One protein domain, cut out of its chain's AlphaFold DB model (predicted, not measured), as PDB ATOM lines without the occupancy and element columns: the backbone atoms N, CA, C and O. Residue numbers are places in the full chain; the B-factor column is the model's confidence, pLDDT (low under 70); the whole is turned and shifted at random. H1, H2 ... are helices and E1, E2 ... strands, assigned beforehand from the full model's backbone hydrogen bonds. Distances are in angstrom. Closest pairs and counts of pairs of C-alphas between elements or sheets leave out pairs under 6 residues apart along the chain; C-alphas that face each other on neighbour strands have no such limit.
ATOM      1  N   ARG A  16     171.414 176.120 185.349       93.69
ATOM      2  CA  ARG A  16     172.386 176.404 184.285       93.69
ATOM      3  C   ARG A  16     172.914 177.833 184.373       93.69
ATOM      4  O   ARG A  16     174.110 178.043 184.217       93.69
ATOM      5  N   GLU A  17     172.036 178.799 184.622       94.38
ATOM      6  CA  GLU A  17     172.416 180.204 184.794       94.38
ATOM      7  C   GLU A  17     173.339 180.383 186.007       94.38
ATOM      8  O   GLU A  17     174.415 180.966 185.878       94.38
ATOM      9  N   LEU A  18     172.978 179.789 187.150       92.38
ATOM     10  CA  LEU A  18     173.819 179.784 188.349       92.38
ATOM     11  C   LEU A  18     175.172 179.093 188.105       92.38
ATOM     12  O   LEU A  18     176.215 179.622 188.484       92.38
ATOM     13  N   GLY A  19     175.176 177.931 187.446       91.69
ATOM     14  CA  GLY A  19     176.402 177.199 187.117       91.69
ATOM     15  C   GLY A  19     177.331 178.000 186.204       91.69
ATOM     16  O   GLY A  19     178.528 178.095 186.471       91.69
ATOM     17  N   ASN A  20     176.777 178.649 185.175       92.25
ATOM     18  CA  ASN A  20     177.538 179.534 184.295       92.25
ATOM     19  C   ASN A  20     178.155 180.701 185.072       92.25
ATOM     20  O   ASN A  20     179.326 181.017 184.859       92.25
ATOM     21  N   LEU A  21     177.409 181.322 185.992       91.75
ATOM     22  CA  LEU A  21     177.948 182.384 186.840       91.75
ATOM     23  C   LEU A  21     179.112 181.877 187.703       91.75
ATOM     24  O   LEU A  21     180.161 182.513 187.743       91.75
ATOM     25  N   MET A  22     178.962 180.719 188.351       89.31
ATOM     26  CA  MET A  22     180.017 180.130 189.183       89.31
ATOM     27  C   MET A  22     181.312 179.897 188.393       89.31
ATOM     28  O   MET A  22     182.381 180.280 188.863       89.31
ATOM     29  N   VAL A  23     181.220 179.349 187.179       88.81
ATOM     30  CA  VAL A  23     182.388 179.111 186.311       88.81
ATOM     31  C   VAL A  23     182.996 180.429 185.819       88.81
ATOM     32  O   VAL A  23     184.203 180.631 185.910       88.81
ATOM     33  N   THR A  24     182.170 181.365 185.350       92.12
ATOM     34  CA  THR A  24     182.647 182.655 184.809       92.12
ATOM     35  C   THR A  24     183.167 183.621 185.875       92.12
ATOM     36  O   THR A  24     183.932 184.526 185.554       92.12
ATOM     37  N   SER A  25     182.809 183.420 187.147       88.12
ATOM     38  CA  SER A  25     183.269 184.244 188.273       88.12
ATOM     39  C   SER A  25     184.749 184.063 188.632       88.12
ATOM     40  O   SER A  25     185.266 184.823 189.449       88.12
ATOM     41  N   ASN A  26     185.422 183.050 188.069       88.44
ATOM     42  CA  ASN A  26     186.800 182.665 188.396       88.44
ATOM     43  C   ASN A  26     187.016 182.256 189.876       88.44
ATOM     44  O   ASN A  26     188.150 182.044 190.307       88.44
ATOM     45  N   LEU A  27     185.949 182.133 190.680       89.00
ATOM     46  CA  LEU A  27     186.050 181.776 192.100       89.00
ATOM     47  C   LEU A  27     186.541 180.340 192.295       89.00
ATOM     48  O   LEU A  27     187.370 180.096 193.169       89.00
ATOM     49  N   ILE A  28     186.051 179.408 191.471       91.44
ATOM     50  CA  ILE A  28     186.440 177.992 191.527       91.44
ATOM     51  C   ILE A  28     187.933 177.850 191.218       91.44
ATOM     52  O   ILE A  28     188.671 177.284 192.023       91.44
ATOM     53  N   ASP A  29     188.386 178.425 190.104       92.00
ATOM     54  CA  ASP A  29     189.783 178.349 189.672       92.00
ATOM     55  C   ASP A  29     190.720 179.034 190.673       92.00
ATOM     56  O   ASP A  29     191.781 178.497 191.008       92.00
ATOM     57  N   SER A  30     190.314 180.185 191.221       91.69
ATOM     58  CA  SER A  30     191.072 180.876 192.265       91.69
ATOM     59  C   SER A  30     191.198 180.022 193.530       91.69
ATOM     60  O   SER A  30     192.311 179.828 194.024       91.69
ATOM     61  N   ALA A  31     190.093 179.455 194.027       93.19
ATOM     62  CA  ALA A  31     190.096 178.609 195.219       93.19
ATOM     63  C   ALA A  31     190.929 177.335 195.018       93.19
ATOM     64  O   ALA A  31     191.773 177.015 195.858       93.19
ATOM     65  N   LEU A  32     190.754 176.648 193.886       93.19
ATOM     66  CA  LEU A  32     191.494 175.429 193.566       93.19
ATOM     67  C   LEU A  32     192.994 175.699 193.449       93.19
ATOM     68  O   LEU A  32     193.798 174.955 194.005       93.19
ATOM     69  N   THR A  33     193.379 176.800 192.800       94.06
ATOM     70  CA  THR A  33     194.786 177.208 192.706       94.06
ATOM     71  C   THR A  33     195.403 177.373 194.096       94.06
ATOM     72  O   THR A  33     196.509 176.890 194.331       94.06
ATOM     73  N   LYS A  34     194.684 177.987 195.046       94.44
ATOM     74  CA  LYS A  34     195.176 178.189 196.420       94.44
ATOM     75  C   LYS A  34     195.255 176.908 197.239       94.44
ATOM     76  O   LYS A  34     196.191 176.757 198.023       94.44
ATOM     77  N   ILE A  35     194.339 175.968 197.019       91.94
ATOM     78  CA  ILE A  35     194.425 174.622 197.599       91.94
ATOM     79  C   ILE A  35     195.670 173.901 197.068       91.94
ATOM     80  O   ILE A  35     196.460 173.399 197.863       91.94
ATOM     81  N   LEU A  36     195.891 173.903 195.749       90.75
ATOM     82  CA  LEU A  36     197.038 173.237 195.122       90.75
ATOM     83  C   LEU A  36     198.378 173.866 195.530       90.75
ATOM     84  O   LEU A  36     199.344 173.144 195.766       90.75
ATOM     85  N   GLU A  37     198.450 175.197 195.629       91.31
ATOM     86  CA  GLU A  37     199.612 175.904 196.190       91.31
ATOM     87  C   GLU A  37     199.896 175.428 197.623       91.31
ATOM     88  O   GLU A  37     201.016 175.020 197.923       91.31
ATOM     89  N   LEU A  38     198.875 175.404 198.487       89.25
ATOM     90  CA  LEU A  38     199.023 174.984 199.882       89.25
ATOM     91  C   LEU A  38     199.399 173.499 200.021       89.25
ATOM     92  O   LEU A  38     200.148 173.142 200.925       89.25
ATOM     93  N   GLN A  39     198.914 172.632 199.128       86.62
ATOM     94  CA  GLN A  39     199.289 171.216 199.095       86.62
ATOM     95  C   GLN A  39     200.754 171.005 198.695       86.62
ATOM     96  O   GLN A  39     201.425 170.177 199.306       86.62
ATOM     97  N   ARG A  40     201.271 171.742 197.699       84.94
ATOM     98  CA  ARG A  40     202.682 171.624 197.273       84.94
ATOM     99  C   ARG A  40     203.658 172.091 198.346       84.94
ATOM    100  O   ARG A  40     204.730 171.511 198.479       84.94
ATOM    101  N   ASP A  41     203.273 173.111 199.106       79.12
ATOM    102  CA  ASP A  41     204.079 173.660 200.196       79.12
ATOM    103  C   ASP A  41     204.153 172.724 201.419       79.12
ATOM    104  O   ASP A  41     204.934 172.984 202.336       79.12
ATOM    105  N   GLN A  42     203.373 171.631 201.464       72.69
ATOM    106  CA  GLN A  42     203.480 170.639 202.533       72.69
ATOM    107  C   GLN A  42     204.793 169.847 202.422       72.69
ATOM    108  O   GLN A  42     204.860 168.748 201.873       72.69
ATOM    109  N   THR A  43     205.861 170.377 203.010       57.66
ATOM    110  CA  THR A  43     207.112 169.647 203.207       57.66
ATOM    111  C   THR A  43     206.964 168.678 204.379       57.66
ATOM    112  O   THR A  43     207.094 169.114 205.515       57.66
ATOM    113  N   ALA A  44     206.680 167.398 204.110       54.41
ATOM    114  CA  ALA A  44     206.946 166.203 204.945       54.41
ATOM    115  C   ALA A  44     206.678 166.258 206.475       54.41
ATOM    116  O   ALA A  44     207.140 165.386 207.212       54.41
ATOM    117  N   LEU A  45     205.954 167.256 206.980       53.47
ATOM    118  CA  LEU A  45     205.665 167.418 208.396       53.47
ATOM    119  C   LEU A  45     204.464 166.547 208.733       53.47
ATOM    120  O   LEU A  45     203.346 166.762 208.268       53.47
ATOM    121  N   LEU A  46     204.762 165.525 209.525       54.03
ATOM    122  CA  LEU A  46     203.834 164.530 210.019       54.03
ATOM    123  C   LEU A  46     202.640 165.195 210.724       54.03
ATOM    124  O   LEU A  46     202.799 165.959 211.675       54.03
ATOM    125  N   SER A  47     201.445 164.800 210.275       57.00
ATOM    126  CA  SER A  47     200.178 164.808 211.018       57.00
ATOM    127  C   SER A  47     199.642 166.168 211.486       57.00
ATOM    128  O   SER A  47     199.636 166.447 212.680       57.00
ATOM    129  N   SER A  48     199.096 166.984 210.578       74.44
ATOM    130  CA  SER A  48     198.034 167.937 210.947       74.44
ATOM    131  C   SER A  48     197.282 168.488 209.731       74.44
ATOM    132  O   SER A  48     197.788 168.475 208.606       74.44
ATOM    133  N   VAL A  49     196.076 169.011 209.974       82.44
ATOM    134  CA  VAL A  49     195.408 169.954 209.069       82.44
ATOM    135  C   VAL A  49     196.206 171.253 209.059       82.44
ATOM    136  O   VAL A  49     196.590 171.773 210.105       82.44
ATOM    137  N   GLN A  50     196.443 171.792 207.870       86.00
ATOM    138  CA  GLN A  50     197.035 173.107 207.679       86.00
ATOM    139  C   GLN A  50     196.013 174.020 207.023       86.00
ATOM    140  O   GLN A  50     195.190 173.578 206.220       86.00
ATOM    141  N   TYR A  51     196.095 175.308 207.337       89.31
ATOM    142  CA  TYR A  51     195.333 176.325 206.634       89.31
ATOM    143  C   TYR A  51     196.219 177.488 206.229       89.31
ATOM    144  O   TYR A  51     197.249 177.762 206.848       89.31
ATOM    145  N   ARG A  52     195.786 178.199 205.193       91.19
ATOM    146  CA  ARG A  52     196.363 179.485 204.810       91.19
ATOM    147  C   ARG A  52     195.249 180.432 204.392       91.19
ATOM    148  O   ARG A  52     194.292 180.035 203.727       91.19
ATOM    149  N   VAL A  53     195.390 181.688 204.804       92.75
ATOM    150  CA  VAL A  53     194.495 182.778 204.415       92.75
ATOM    151  C   VAL A  53     195.115 183.514 203.234       92.75
ATOM    152  O   VAL A  53     196.266 183.943 203.292       92.75
ATOM    153  N   PHE A  54     194.348 183.658 202.165       92.56
ATOM    154  CA  PHE A  54     194.725 184.353 200.946       92.56
ATOM    155  C   PHE A  54     193.794 185.540 200.726       92.56
ATOM    156  O   PHE A  54     192.581 185.439 200.914       92.56
ATOM    157  N   TYR A  55     194.358 186.645 200.252       91.62
ATOM    158  CA  TYR A  55     193.630 187.883 199.971       91.62
ATOM    159  C   TYR A  55     193.721 188.217 198.473       91.62
ATOM    160  O   TYR A  55     194.426 189.154 198.100       91.62
ATOM    161  N   PRO A  56     193.077 187.433 197.583       86.06
ATOM    162  CA  PRO A  56     193.168 187.642 196.135       86.06
ATOM    163  C   PRO A  56     192.590 188.990 195.681       86.06
ATOM    164  O   PRO A  56     192.980 189.504 194.637       86.06
ATOM    165  N   SER A  57     191.653 189.570 196.436       85.88
ATOM    166  CA  SER A  57     191.154 190.924 196.194       85.88
ATOM    167  C   SER A  57     190.601 191.546 197.481       85.88
ATOM    168  O   SER A  57     190.285 190.819 198.422       85.88
ATOM    169  N   PRO A  58     190.367 192.870 197.529       84.31
ATOM    170  CA  PRO A  58     189.749 193.514 198.693       84.31
ATOM    171  C   PRO A  58     188.340 193.003 199.032       84.31
ATOM    172  O   PRO A  58     187.857 193.224 200.138       84.31
ATOM    173  N   LYS A  59     187.660 192.352 198.078       86.00
ATOM    174  CA  LYS A  59     186.284 191.850 198.224       86.00
ATOM    175  C   LYS A  59     186.216 190.347 198.496       86.00
ATOM    176  O   LYS A  59     185.127 189.828 198.711       86.00
ATOM    177  N   CYS A  60     187.345 189.643 198.442       87.62
ATOM    178  CA  CYS A  60     187.380 188.192 198.559       87.62
ATOM    179  C   CYS A  60     188.578 187.765 199.401       87.62
ATOM    180  O   CYS A  60     189.726 188.040 199.054       87.62
ATOM    181  N   THR A  61     188.288 187.063 200.493       92.00
ATOM    182  CA  THR A  61     189.276 186.345 201.296       92.00
ATOM    183  C   THR A  61     189.015 184.856 201.119       92.00
ATOM    184  O   THR A  61     187.879 184.412 201.265       92.00
ATOM    185  N   ILE A  62     190.056 184.094 200.796       93.12
ATOM    186  CA  ILE A  62     189.990 182.637 200.657       93.12
ATOM    187  C   ILE A  62     190.751 182.028 201.826       93.12
ATOM    188  O   ILE A  62     191.936 182.300 202.000       93.12
ATOM    189  N   VAL A  63     190.089 181.183 202.609       94.19
ATOM    190  CA  VAL A  63     190.750 180.346 203.615       94.19
ATOM    191  C   VAL A  63     190.793 178.926 203.068       94.19
ATOM    192  O   VAL A  63     189.753 178.285 202.937       94.19
ATOM    193  N   ALA A  64     191.983 178.450 202.710       93.19
ATOM    194  CA  ALA A  64     192.163 177.086 202.221       93.19
ATOM    195  C   ALA A  64     192.608 176.182 203.368       93.19
ATOM    196  O   ALA A  64     193.480 176.573 204.144       93.19
ATOM    197  N   PHE A  65     192.047 174.976 203.428       90.50
ATOM    198  CA  PHE A  65     192.428 173.920 204.363       90.50
ATOM    199  C   PHE A  65     192.920 172.705 203.585       90.50
ATOM    200  O   PHE A  65     192.336 172.339 202.567       90.50
ATOM    201  N   VAL A  66     193.976 172.070 204.078       87.94
ATOM    202  CA  VAL A  66     194.535 170.832 203.526       87.94
ATOM    203  C   VAL A  66     194.878 169.886 204.669       87.94
ATOM    204  O   VAL A  66     195.293 170.326 205.739       87.94
ATOM    205  N   SER A  67     194.713 168.587 204.461       81.62
ATOM    206  CA  SER A  67     195.124 167.556 205.419       81.62
ATOM    207  C   SER A  67     196.450 166.920 204.996       81.62
ATOM    208  O   SER A  67     196.773 166.896 203.806       81.62
ATOM    209  N   SER A  68     197.190 166.375 205.963       75.81
ATOM    210  CA  SER A  68     198.333 165.492 205.718       75.81
ATOM    211  C   SER A  68     198.212 164.218 206.562       75.81
ATOM    212  O   SER A  68     198.100 164.336 207.788       75.81
ATOM    213  N   PRO A  69     198.248 163.013 205.966       74.31
ATOM    214  CA  PRO A  69     198.308 162.750 204.525       74.31
ATOM    215  C   PRO A  69     197.013 163.157 203.792       74.31
ATOM    216  O   PRO A  69     195.998 163.498 204.410       74.31
ATOM    217  N   ASP A  70     197.050 163.139 202.457       76.44
ATOM    218  CA  ASP A  70     195.859 163.350 201.629       76.44
ATOM    219  C   ASP A  70     194.799 162.295 201.978       76.44
ATOM    220  O   ASP A  70     194.993 161.103 201.726       76.44
ATOM    221  N   CYS A  71     193.684 162.739 202.563       75.06
ATOM    222  CA  CYS A  71     192.609 161.868 203.036       75.06
ATOM    223  C   CYS A  71     191.828 161.198 201.897       75.06
ATOM    224  O   CYS A  71     191.058 160.273 202.151       75.06
ATOM    225  N   THR A  72     192.005 161.645 200.648       74.19
ATOM    226  CA  THR A  72     191.450 160.957 199.474       74.19
ATOM    227  C   THR A  72     192.232 159.688 199.137       74.19
ATOM    228  O   THR A  72     191.648 158.723 198.650       74.19
ATOM    229  N   GLN A  73     193.533 159.666 199.440       77.88
ATOM    230  CA  GLN A  73     194.414 158.518 199.202       77.88
ATOM    231  C   GLN A  73     194.643 157.687 200.467       77.88
ATOM    232  O   GLN A  73     194.854 156.480 200.385       77.88
ATOM    233  N   ASN A  74     194.591 158.324 201.636       80.00
ATOM    234  CA  ASN A  74     194.849 157.718 202.936       80.00
ATOM    235  C   ASN A  74     193.691 158.051 203.882       80.00
ATOM    236  O   ASN A  74     193.770 159.039 204.619       80.00
TER     237      ASN A  74
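This is residues 16 to 74 of the 125 residues of an uncharacterized protein of Vitis vinifera (UniProt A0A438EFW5). One helix, H2, packs on a two-stranded hairpin of E1 and E2, with more close pairs to E2 than to E1, and a shorter helix, H1, sticks out with residues 16 to 26 past the beginning of H2, making a corner with it. The unnamed link between H2 and E1 swings out past the other end of H2 before the strands begin, and an unnamed tail follows E2. The printed part has 59 residues, with two named helices and two named strands in the order H1, H2, E1, E2; the sheet's order is E1 - E2, antiparallel, and the class is mixed, helices and strands. The whole is loose, with a radius of gyration of the C-alphas of 13.8 A, and flat, spanning 42 by 27 by 14 A.

H1, residues 16 to 24, is close to but not clearly touching H2, residues 27 to 40; their closest C-alphas, those of Met 22 and Ile 28, are 7.2 A apart. Their lines stand at a steep tilt of 49 degrees, and they run the same way. In H1 and H2 every O i to N i+4 pair is within hydrogen-bond range. H1 is apart from E1, residues 50 to 57, and from E2, residues 60 to 66. H2 has 3 pairs of C-alphas within 8 A of E1, the closest being those of Leu 38 and Arg 52 at 7.2 A. It has 9 such pairs with E2, the closest being those of Ile 35 and Ala 64 at 5.7 A. E1 and E2 form a hairpin, antiparallel at 160 degrees between their directions. N 50 and O 66, 2.8 A apart, and N 62 and O 54, 2.9 A apart, are within hydrogen-bond range.

H1 begins at C-alpha 16, (172.386, 176.404, 184.285), and measures 12.0 A from first to last C-alpha, at residue 24. H2 runs 20.2 A from C-alpha 27, (186.050, 181.776, 192.100), to C-alpha 40. E1, residues 50 to 57, measures 22.0 A, and E2, residues 60 to 66, measures 19.4 A, ending at C-alpha 66, (194.535, 170.832, 203.526).

The C-alphas of Glu 17 and Leu 46, the two farthest apart, are 43.2 A from each other. Without residues 16 to 26, which stand free, the body has 48 residues and spans 34 by 17 by 13 A. The links H1 to H2 and E1 to E2 are tight, and that from H2 to E1, 9 residues, is short. The printed part has no cut. The mean pLDDT of the printed part is 84.8, and residues 43 to 47 are under 70, the model's low-confidence stretch.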